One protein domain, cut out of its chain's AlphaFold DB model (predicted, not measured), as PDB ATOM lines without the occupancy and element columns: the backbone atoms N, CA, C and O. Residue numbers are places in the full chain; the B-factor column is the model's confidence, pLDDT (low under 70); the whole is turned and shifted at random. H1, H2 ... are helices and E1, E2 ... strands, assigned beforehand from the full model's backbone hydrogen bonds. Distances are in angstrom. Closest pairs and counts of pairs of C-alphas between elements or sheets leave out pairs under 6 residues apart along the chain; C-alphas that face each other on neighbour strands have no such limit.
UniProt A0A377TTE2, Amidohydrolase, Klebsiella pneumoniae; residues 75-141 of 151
ATOM      1  N   ALA A  75      35.411 -25.188 -40.882       96.56
ATOM      2  CA  ALA A  75      34.353 -24.471 -40.168       96.56
ATOM      3  C   ALA A  75      32.994 -25.195 -40.235       96.56
ATOM      4  O   ALA A  75      32.379 -25.417 -39.195       96.56
ATOM      5  N   ALA A  76      32.569 -25.634 -41.426       95.56
ATOM      6  CA  ALA A  76      31.319 -26.382 -41.591       95.56
ATOM      7  C   ALA A  76      31.357 -27.732 -40.855       95.56
ATOM      8  O   ALA A  76      30.383 -28.136 -40.223       95.56
ATOM      9  N   LEU A  77      32.505 -28.418 -40.877       95.56
ATOM     10  CA  LEU A  77      32.694 -29.656 -40.121       95.56
ATOM     11  C   LEU A  77      32.564 -29.411 -38.616       95.56
ATOM     12  O   LEU A  77      31.869 -30.163 -37.946       95.56
ATOM     13  N   LYS A  78      33.143 -28.333 -38.078       95.88
ATOM     14  CA  LYS A  78      33.004 -27.984 -36.654       95.88
ATOM     15  C   LYS A  78      31.546 -27.766 -36.254       95.88
ATOM     16  O   LYS A  78      31.129 -28.236 -35.198       95.88
ATOM     17  N   GLU A  79      30.765 -27.088 -37.091       96.94
ATOM     18  CA  GLU A  79      29.330 -26.888 -36.854       96.94
ATOM     19  C   GLU A  79      28.573 -28.221 -36.806       96.94
ATOM     20  O   GLU A  79      27.816 -28.459 -35.859       96.94
ATOM     21  N   ASN A  80      28.838 -29.108 -37.769       94.31
ATOM     22  CA  ASN A  80      28.241 -30.442 -37.834       94.31
ATOM     23  C   ASN A  80      28.626 -31.303 -36.624       94.31
ATOM     24  O   ASN A  80      27.756 -31.901 -35.994       94.31
ATOM     25  N   LEU A  81      29.908 -31.321 -36.249       92.75
ATOM     26  CA  LEU A  81      30.413 -32.072 -35.098       92.75
ATOM     27  C   LEU A  81      29.776 -31.602 -33.788       92.75
ATOM     28  O   LEU A  81      29.355 -32.416 -32.969       92.75
ATOM     29  N   LEU A  82      29.647 -30.287 -33.595       93.88
ATOM     30  CA  LEU A  82      28.983 -29.737 -32.416       93.88
ATOM     31  C   LEU A  82      27.476 -30.025 -32.412       93.88
ATOM     32  O   LEU A  82      26.898 -30.203 -31.340       93.88
ATOM     33  N   ALA A  83      26.828 -30.069 -33.579       94.81
ATOM     34  CA  ALA A  83      25.429 -30.477 -33.691       94.81
ATOM     35  C   ALA A  83      25.242 -31.956 -33.326       94.81
ATOM     36  O   ALA A  83      24.375 -32.263 -32.508       94.81
ATOM     37  N   ALA A  84      26.097 -32.838 -33.849       91.75
ATOM     38  CA  ALA A  84      26.109 -34.256 -33.508       91.75
ATOM     39  C   ALA A  84      26.364 -34.469 -32.008       91.75
ATOM     40  O   ALA A  84      25.601 -35.172 -31.354       91.75
ATOM     41  N   GLN A  85      27.357 -33.787 -31.426       91.75
ATOM     42  CA  GLN A  85      27.627 -33.838 -29.986       91.75
ATOM     43  C   GLN A  85      26.406 -33.407 -29.159       91.75
ATOM     44  O   GLN A  85      26.068 -34.068 -28.183       91.75
ATOM     45  N   ARG A  86      25.724 -32.312 -29.533       92.12
ATOM     46  CA  ARG A  86      24.515 -31.854 -28.822       92.12
ATOM     47  C   ARG A  86      23.398 -32.894 -28.858       92.12
ATOM     48  O   ARG A  86      22.775 -33.110 -27.825       92.12
ATOM     49  N   LEU A  87      23.175 -33.522 -30.012       93.38
ATOM     50  CA  LEU A  87      22.181 -34.581 -30.171       93.38
ATOM     51  C   LEU A  87      22.539 -35.813 -29.330       93.38
ATOM     52  O   LEU A  87      21.721 -36.311 -28.569       93.38
ATOM     53  N   MET A  88      23.785 -36.275 -29.405       91.19
ATOM     54  CA  MET A  88      24.240 -37.424 -28.619       91.19
ATOM     55  C   MET A  88      24.108 -37.158 -27.113       91.19
ATOM     56  O   MET A  88      23.597 -37.997 -26.373       91.19
ATOM     57  N   ASN A  89      24.484 -35.958 -26.669       90.44
ATOM     58  CA  ASN A  89      24.356 -35.555 -25.273       90.44
ATOM     59  C   ASN A  89      22.888 -35.452 -24.822       90.44
ATOM     60  O   ASN A  89      22.600 -35.791 -23.675       90.44
ATOM     61  N   SER A  90      21.960 -35.004 -25.682       92.69
ATOM     62  CA  SER A  90      20.533 -34.939 -25.323       92.69
ATOM     63  C   SER A  90      19.910 -36.319 -25.128       92.69
ATOM     64  O   SER A  90      18.994 -36.456 -24.325       92.69
ATOM     65  N   GLU A  91      20.456 -37.338 -25.792       94.56
ATOM     66  CA  GLU A  91      20.071 -38.744 -25.625       94.56
ATOM     67  C   GLU A  91      20.853 -39.457 -24.498       94.56
ATOM     68  O   GLU A  91      20.697 -40.658 -24.285       94.56
ATOM     69  N   GLY A  92      21.706 -38.740 -23.755       90.88
ATOM     70  CA  GLY A  92      22.464 -39.286 -22.623       90.88
ATOM     71  C   GLY A  92      23.746 -40.041 -22.995       90.88
ATOM     72  O   GLY A  92      24.382 -40.628 -22.115       90.88
ATOM     73  N   TYR A  93      24.176 -40.014 -24.260       88.12
ATOM     74  CA  TYR A  93      25.467 -40.577 -24.652       88.12
ATOM     75  C   TYR A  93      26.609 -39.702 -24.136       88.12
ATOM     76  O   TYR A  93      26.815 -38.583 -24.596       88.12
ATOM     77  N   ALA A  94      27.392 -40.239 -23.201       81.56
ATOM     78  CA  ALA A  94      28.547 -39.542 -22.635       81.56
ATOM     79  C   ALA A  94      29.841 -39.735 -23.445       81.56
ATOM     80  O   ALA A  94      30.807 -39.017 -23.210       81.56
ATOM     81  N   SER A  95      29.885 -40.698 -24.375       82.00
ATOM     82  CA  SER A  95      31.058 -41.013 -25.203       82.00
ATOM     83  C   SER A  95      30.673 -41.729 -26.494       82.00
ATOM     84  O   SER A  95      29.746 -42.537 -26.486       82.00
ATOM     85  N   TYR A  96      31.434 -41.512 -27.567       82.56
ATOM     86  CA  TYR A  96      31.276 -42.213 -28.842       82.56
ATOM     87  C   TYR A  96      32.614 -42.304 -29.587       82.56
ATOM     88  O   TYR A  96      33.499 -41.470 -29.413       82.56
ATOM     89  N   THR A  97      32.774 -43.346 -30.401       83.81
ATOM     90  CA  THR A  97      33.957 -43.556 -31.248       83.81
ATOM     91  C   THR A  97      33.567 -43.277 -32.685       83.81
ATOM     92  O   THR A  97      32.639 -43.911 -33.181       83.81
ATOM     93  N   GLU A  98      34.280 -42.366 -33.342       83.75
ATOM     94  CA  GLU A  98      34.080 -42.122 -34.766       83.75
ATOM     95  C   GLU A  98      34.884 -43.160 -35.554       83.75
ATOM     96  O   GLU A  98      36.109 -43.288 -35.403       83.75
ATOM     97  N   GLY A  99      34.162 -43.956 -36.337       79.69
ATOM     98  CA  GLY A  99      34.743 -44.959 -37.216       79.69
ATOM     99  C   GLY A  99      35.192 -44.336 -38.530       79.69
ATOM    100  O   GLY A  99      34.653 -43.320 -38.949       79.69
ATOM    101  N   ALA A 100      36.144 -44.987 -39.197       80.12
ATOM    102  CA  ALA A 100      36.505 -44.674 -40.575       80.12
ATOM    103  C   ALA A 100      36.876 -43.201 -40.813       80.12
ATOM    104  O   ALA A 100      36.233 -42.524 -41.597       80.12
ATOM    105  N   MET A 101      37.903 -42.692 -40.133       86.88
ATOM    106  CA  MET A 101      38.340 -41.301 -40.307       86.88
ATOM    107  C   MET A 101      39.757 -41.224 -40.863       86.88
ATOM    108  O   MET A 101      40.617 -42.010 -40.481       86.88
ATOM    109  N   GLY A 102      40.042 -40.249 -41.719       87.19
ATOM    110  CA  GLY A 102      41.385 -39.993 -42.241       87.19
ATOM    111  C   GLY A 102      41.466 -39.898 -43.761       87.19
ATOM    112  O   GLY A 102      40.442 -39.780 -44.435       87.19
ATOM    113  N   PRO A 103      42.685 -39.941 -44.329       86.81
ATOM    114  CA  PRO A 103      42.915 -39.555 -45.719       86.81
ATOM    115  C   PRO A 103      42.148 -40.397 -46.745       86.81
ATOM    116  O   PRO A 103      41.817 -39.897 -47.821       86.81
ATOM    117  N   GLY A 104      41.854 -41.663 -46.418       84.50
ATOM    118  CA  GLY A 104      41.055 -42.558 -47.264       84.50
ATOM    119  C   GLY A 104      39.628 -42.058 -47.512       84.50
ATOM    120  O   GLY A 104      39.030 -42.396 -48.526       84.50
ATOM    121  N   GLU A 105      39.123 -41.183 -46.644       87.00
ATOM    122  CA  GLU A 105      37.760 -40.651 -46.684       87.00
ATOM    123  C   GLU A 105      37.704 -39.202 -47.184       87.00
ATOM    124  O   GLU A 105      36.673 -38.537 -47.115       87.00
ATOM    125  N   ASN A 106      38.807 -38.679 -47.733       87.81
ATOM    126  CA  ASN A 106      38.857 -37.310 -48.251       87.81
ATOM    127  C   ASN A 106      37.849 -37.060 -49.387       87.81
ATOM    128  O   ASN A 106      37.414 -35.922 -49.575       87.81
ATOM    129  N   THR A 107      37.495 -38.096 -50.153       81.88
ATOM    130  CA  THR A 107      36.610 -38.017 -51.328       81.88
ATOM    131  C   THR A 107      35.194 -38.516 -51.081       81.88
ATOM    132  O   THR A 107      34.269 -38.093 -51.780       81.88
ATOM    133  N   ARG A 108      35.019 -39.408 -50.108       81.00
ATOM    134  CA  ARG A 108      33.720 -39.970 -49.749       81.00
ATOM    135  C   ARG A 108      32.916 -38.938 -48.970       81.00
ATOM    136  O   ARG A 108      33.494 -38.152 -48.224       81.00
ATOM    137  N   GLU A 109      31.601 -38.897 -49.192       82.00
ATOM    138  CA  GLU A 109      30.686 -37.985 -48.481       82.00
ATOM    139  C   GLU A 109      31.237 -36.550 -48.393       82.00
ATOM    140  O   GLU A 109      31.274 -35.928 -47.335       82.00
ATOM    141  N   VAL A 110      31.764 -36.045 -49.515       85.38
ATOM    142  CA  VAL A 110      32.375 -34.707 -49.645       85.38
ATOM    143  C   VAL A 110      33.480 -34.385 -48.619       85.38
ATOM    144  O   VAL A 110      33.765 -33.217 -48.335       85.38
ATOM    145  N   GLY A 111      34.167 -35.415 -48.119       87.75
ATOM    146  CA  GLY A 111      35.264 -35.316 -47.159       87.75
ATOM    147  C   GLY A 111      34.815 -35.214 -45.702       87.75
ATOM    148  O   GLY A 111      35.595 -34.730 -44.881       87.75
ATOM    149  N   ALA A 112      33.581 -35.624 -45.379       88.94
ATOM    150  CA  ALA A 112      33.011 -35.535 -44.033       88.94
ATOM    151  C   ALA A 112      33.859 -36.232 -42.960       88.94
ATOM    152  O   ALA A 112      33.955 -35.722 -41.846       88.94
ATOM    153  N   ALA A 113      34.520 -37.335 -43.322       90.06
ATOM    154  CA  ALA A 113      35.399 -38.098 -42.441       90.06
ATOM    155  C   ALA A 113      36.896 -37.983 -42.803       90.06
ATOM    156  O   ALA A 113      37.737 -38.719 -42.291       90.06
ATOM    157  N   GLY A 114      37.251 -37.050 -43.691       91.25
ATOM    158  CA  GLY A 114      38.615 -36.874 -44.189       91.25
ATOM    159  C   GLY A 114      39.571 -36.171 -43.216       91.25
ATOM    160  O   GLY A 114      39.256 -35.874 -42.062       91.25
ATOM    161  N   ASP A 115      40.739 -35.777 -43.719       93.19
ATOM    162  CA  ASP A 115      41.782 -35.080 -42.947       93.19
ATOM    163  C   ASP A 115      41.300 -33.757 -42.341       93.19
ATOM    164  O   ASP A 115      41.709 -33.353 -41.251       93.19
ATOM    165  N   ARG A 116      40.379 -33.078 -43.032       93.94
ATOM    166  CA  ARG A 116      39.768 -31.835 -42.540       93.94
ATOM    167  C   ARG A 116      38.891 -32.061 -41.319       93.94
ATOM    168  O   ARG A 116      38.795 -31.167 -40.484       93.94
ATOM    169  N   ALA A 117      38.275 -33.230 -41.199       92.94
ATOM    170  CA  ALA A 117      37.477 -33.576 -40.036       92.94
ATOM    171  C   ALA A 117      38.385 -33.833 -38.826       92.94
ATOM    172  O   ALA A 117      38.102 -33.355 -37.730       92.94
ATOM    173  N   ILE A 118      39.550 -34.457 -39.039       92.69
ATOM    174  CA  ILE A 118      40.600 -34.563 -38.012       92.69
ATOM    175  C   ILE A 118      41.059 -33.171 -37.557       92.69
ATOM    176  O   ILE A 118      41.179 -32.924 -36.356       92.69
ATOM    177  N   ALA A 119      41.290 -32.247 -38.495       94.31
ATOM    178  CA  ALA A 119      41.633 -30.864 -38.164       94.31
ATOM    179  C   ALA A 119      40.517 -30.169 -37.361       94.31
ATOM    180  O   ALA A 119      40.801 -29.545 -36.344       94.31
ATOM    181  N   ALA A 120      39.251 -30.347 -37.755       94.88
ATOM    182  CA  ALA A 120      38.098 -29.806 -37.038       94.88
ATOM    183  C   ALA A 120      38.027 -30.302 -35.584       94.88
ATOM    184  O   ALA A 120      37.828 -29.495 -34.676       94.88
ATOM    185  N   TYR A 121      38.241 -31.600 -35.348       92.12
ATOM    186  CA  TYR A 121      38.307 -32.153 -33.993       92.12
ATOM    187  C   TYR A 121      39.449 -31.551 -33.171       92.12
ATOM    188  O   TYR A 121      39.225 -31.184 -32.019       92.12
ATOM    189  N   ARG A 122      40.649 -31.418 -33.753       92.31
ATOM    190  CA  ARG A 122      41.804 -30.799 -33.078       92.31
ATOM    191  C   ARG A 122      41.506 -29.360 -32.668       92.31
ATOM    192  O   ARG A 122      41.672 -29.016 -31.506       92.31
ATOM    193  N   GLU A 123      40.973 -28.552 -33.582       95.94
ATOM    194  CA  GLU A 123      40.613 -27.167 -33.271       95.94
ATOM    195  C   GLU A 123      39.526 -27.070 -32.192       95.94
ATOM    196  O   GLU A 123      39.623 -26.242 -31.295       95.94
ATOM    197  N   LEU A 124      38.490 -27.917 -32.236       94.00
ATOM    198  CA  LEU A 124      37.450 -27.922 -31.198       94.00
ATOM    199  C   LEU A 124      37.985 -28.359 -29.833       94.00
ATOM    200  O   LEU A 124      37.490 -27.889 -28.804       94.00
ATOM    201  N   GLN A 125      38.970 -29.260 -29.822       91.56
ATOM    202  CA  GLN A 125      39.661 -29.676 -28.611       91.56
ATOM    203  C   GLN A 125      40.475 -28.520 -28.022       91.56
ATOM    204  O   GLN A 125      40.332 -28.239 -26.831       91.56
ATOM    205  N   ASP A 126      41.263 -27.826 -28.846       93.62
ATOM    206  CA  ASP A 126      42.066 -26.668 -28.438       93.62
ATOM    207  C   ASP A 126      41.184 -25.501 -27.959       93.62
ATOM    208  O   ASP A 126      41.510 -24.810 -26.995       93.62
ATOM    209  N   GLU A 127      40.013 -25.324 -28.576       94.44
ATOM    210  CA  GLU A 127      38.997 -24.346 -28.170       94.44
ATOM    211  C   GLU A 127      38.203 -24.756 -26.917       94.44
ATOM    212  O   GLU A 127      37.385 -23.975 -26.429       94.44
ATOM    213  N   GLY A 128      38.383 -25.980 -26.407       92.19
ATOM    214  CA  GLY A 128      37.646 -26.490 -25.247       92.19
ATOM    215  C   GLY A 128      36.140 -26.670 -25.481       92.19
ATOM    216  O   GLY A 128      35.366 -26.648 -24.527       92.19
ATOM    217  N   LYS A 129      35.706 -26.832 -26.738       91.94
ATOM    218  CA  LYS A 129      34.283 -26.954 -27.119       91.94
ATOM    219  C   LYS A 129      33.762 -28.394 -27.141       91.94
ATOM    220  O   LYS A 129      32.552 -28.609 -27.258       91.94
ATOM    221  N   LEU A 130      34.653 -29.377 -27.031       87.94
ATOM    222  CA  LEU A 130      34.284 -30.785 -26.884       87.94
ATOM    223  C   LEU A 130      33.894 -31.081 -25.429       87.94
ATOM    224  O   LEU A 130      34.594 -30.685 -24.495       87.94
ATOM    225  N   THR A 131      32.771 -31.768 -25.213       76.56
ATOM    226  CA  THR A 131      32.289 -32.075 -23.857       76.56
ATOM    227  C   THR A 131      33.121 -33.178 -23.196       76.56
ATOM    228  O   THR A 131      33.344 -34.234 -23.780       76.56
ATOM    229  N   ARG A 132      33.551 -32.985 -21.939       58.78
ATOM    230  CA  ARG A 132      34.150 -34.051 -21.104       58.78
ATOM    231  C   ARG A 132      33.034 -34.854 -20.403       58.78
ATOM    232  O   ARG A 132      32.149 -34.196 -19.862       58.78
ATOM    233  N   PRO A 133      33.053 -36.206 -20.335       49.34
ATOM    234  CA  PRO A 133      34.061 -37.173 -20.770       49.34
ATOM    235  C   PRO A 133      33.667 -37.867 -22.091       49.34
ATOM    236  O   PRO A 133      33.579 -39.091 -22.152       49.34
ATOM    237  N   GLY A 134      33.471 -37.104 -23.168       48.06
ATOM    238  CA  GLY A 134      33.403 -37.666 -24.511       48.06
ATOM    239  C   GLY A 134      34.779 -38.168 -24.915       48.06
ATOM    240  O   GLY A 134      35.601 -37.397 -25.404       48.06
ATOM    241  N   ILE A 135      35.082 -39.446 -24.682       51.00
ATOM    242  CA  ILE A 135      36.230 -40.085 -25.333       51.00
ATOM    243  C   ILE A 135      35.893 -40.130 -26.824       51.00
ATOM    244  O   ILE A 135      35.339 -41.116 -27.295       51.00
ATOM    245  N   HIS A 136      36.203 -39.055 -27.551       56.53
ATOM    246  CA  HIS A 136      36.224 -39.051 -29.008       56.53
ATOM    247  C   HIS A 136      37.418 -39.897 -29.430       56.53
ATOM    248  O   HIS A 136      38.536 -39.410 -29.607       56.53
ATOM    249  N   ARG A 137      37.208 -41.209 -29.488       55.59
ATOM    250  CA  ARG A 137      38.215 -42.121 -30.008       55.59
ATOM    251  C   ARG A 137      38.072 -42.137 -31.518       55.59
ATOM    252  O   ARG A 137      36.985 -42.365 -32.036       55.59
ATOM    253  N   LEU A 138      39.177 -41.874 -32.198       56.41
ATOM    254  CA  LEU A 138      39.236 -41.859 -33.647       56.41
ATOM    255  C   LEU A 138      39.827 -43.176 -34.142       56.41
ATOM    256  O   LEU A 138      40.966 -43.499 -33.792       56.41
ATOM    257  N   LEU A 139      39.083 -43.926 -34.955       62.47
ATOM    258  CA  LEU A 139      39.663 -45.028 -35.717       62.47
ATOM    259  C   LEU A 139      40.176 -44.490 -37.055       62.47
ATOM    260  O   LEU A 139      39.390 -44.142 -37.936       62.47
ATOM    261  N   LEU A 140      41.501 -44.416 -37.188       60.16
ATOM    262  CA  LEU A 140      42.157 -43.886 -38.378       60.16
ATOM    263  C   LEU A 140      42.214 -44.929 -39.502       60.16
ATOM    264  O   LEU A 140      42.777 -46.006 -39.308       60.16
ATOM    265  N   LEU A 141      41.696 -44.583 -40.680       52.72
ATOM    266  CA  LEU A 141      41.907 -45.338 -41.911       52.72
ATOM    267  C   LEU A 141      43.066 -44.725 -42.705       52.72
ATOM    268  O   LEU A 141      42.981 -43.564 -43.123       52.72
TER     269      LEU A 141
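Overview. This is residues 75 to 141 of the 151 residues of the protein "Amidohydrolase" of Klebsiella pneumoniae (UniProt A0A377TTE2). Two helices, H1 and H3, meet steeply, the first part of H1 close to H3 around Lys 78 and Ala 120, and a narrow ribbon of two parallel strands, E1 and E2, runs beyond them, with the first part of H3 nearer to it. The short helix H2 sits at one end of the longest axis, and the turn after H1, around Gly 92, makes the other end. The printed part has 67 residues, with three named helices and two named strands in the order H1, E1, H2, H3, E2; the sheet's order is E1, E2, both parallel, and the class is mixed, helices and strands. The whole is compact, with a radius of gyration of the C-alphas of 11.5 A, yet elongated in outline, with spans of 31 by 21 by 17 A.

Along the chain. Begin at C-alpha 75, at (34.353, -24.471, -40.168), the first printed residue; from there H1 takes residues 75 to 90, 22.8 A from first to last C-alpha, and is the longest helix. Six residues later look for E1, residues 97 to 101, the longest strand, 10.3 A long. Next comes H2, residues 108 to 111, which covers 5.5 A. Find C-alpha 115 at (41.782, -35.080, -42.947); there H3 begins, and it runs through residues 115 to 126 over 16.8 A. Last, E2 takes residues 137 to 140, 9.4 A long, and ends with C-alpha 140 at (42.157, -43.886, -38.378).

Arrangement. Start with H1 and H3, which touch with 9 pairs of C-alphas within 8 A, and find their closest C-alphas in Lys 78 and Ala 120, 5.4 A apart. Their lines stand at a steep tilt of 65 degrees, and they run the same way. H1 touches H3 with its residues 75 to 81 alone. From H3 look toward the sheet: E1 and H3 have 3 pairs of C-alphas within 8 A, the closest being those of Met 101 and Ile 118, 7.5 A apart. Residues 115 to 121 of H3 make 4 pairs of C-alphas within 10 A with E1 and 4 with E2. In the sheet, E1 and E2 are parallel neighbours, their directions 17 degrees apart. See C-alphas 97 and 137, which face each other at 4.7 A. Across the pair, N 98 and O 137 are within hydrogen-bond range at 3.0 A, and N 139 and O 98 at 3.1 A. E1, H2, H3 and E2 make a strand-helix-strand unit, two parallel neighbour strands with helices between them in the chain, and its crossover is right-handed. H2 and H3 are close but not clearly touching, with the C-alphas of Gly 111 and Ala 117 the closest at 7.7 A. H1 and H2 are apart, as are H1 and E2, and H2 and E2. In H1 and H3 every O i to N i+4 pair is within hydrogen-bond range, while H2 is too short for such a pair and has its one O i to N i+3 pair within range.

Size, cuts and confidence. The two C-alphas farthest apart are those of Gly 92 and Thr 107, 32.0 A from each other, while the C-alphas of Ala 75 and Leu 141, the first and last printed, are 22.3 A apart. The printed part has no cut. The link from H2 to H3 is tight, the other three are short, and no link is long. The mean pLDDT of the printed part is 84.6; look at residues 132 to 141, which are under 70, and at E2 among them, with a mean of 59.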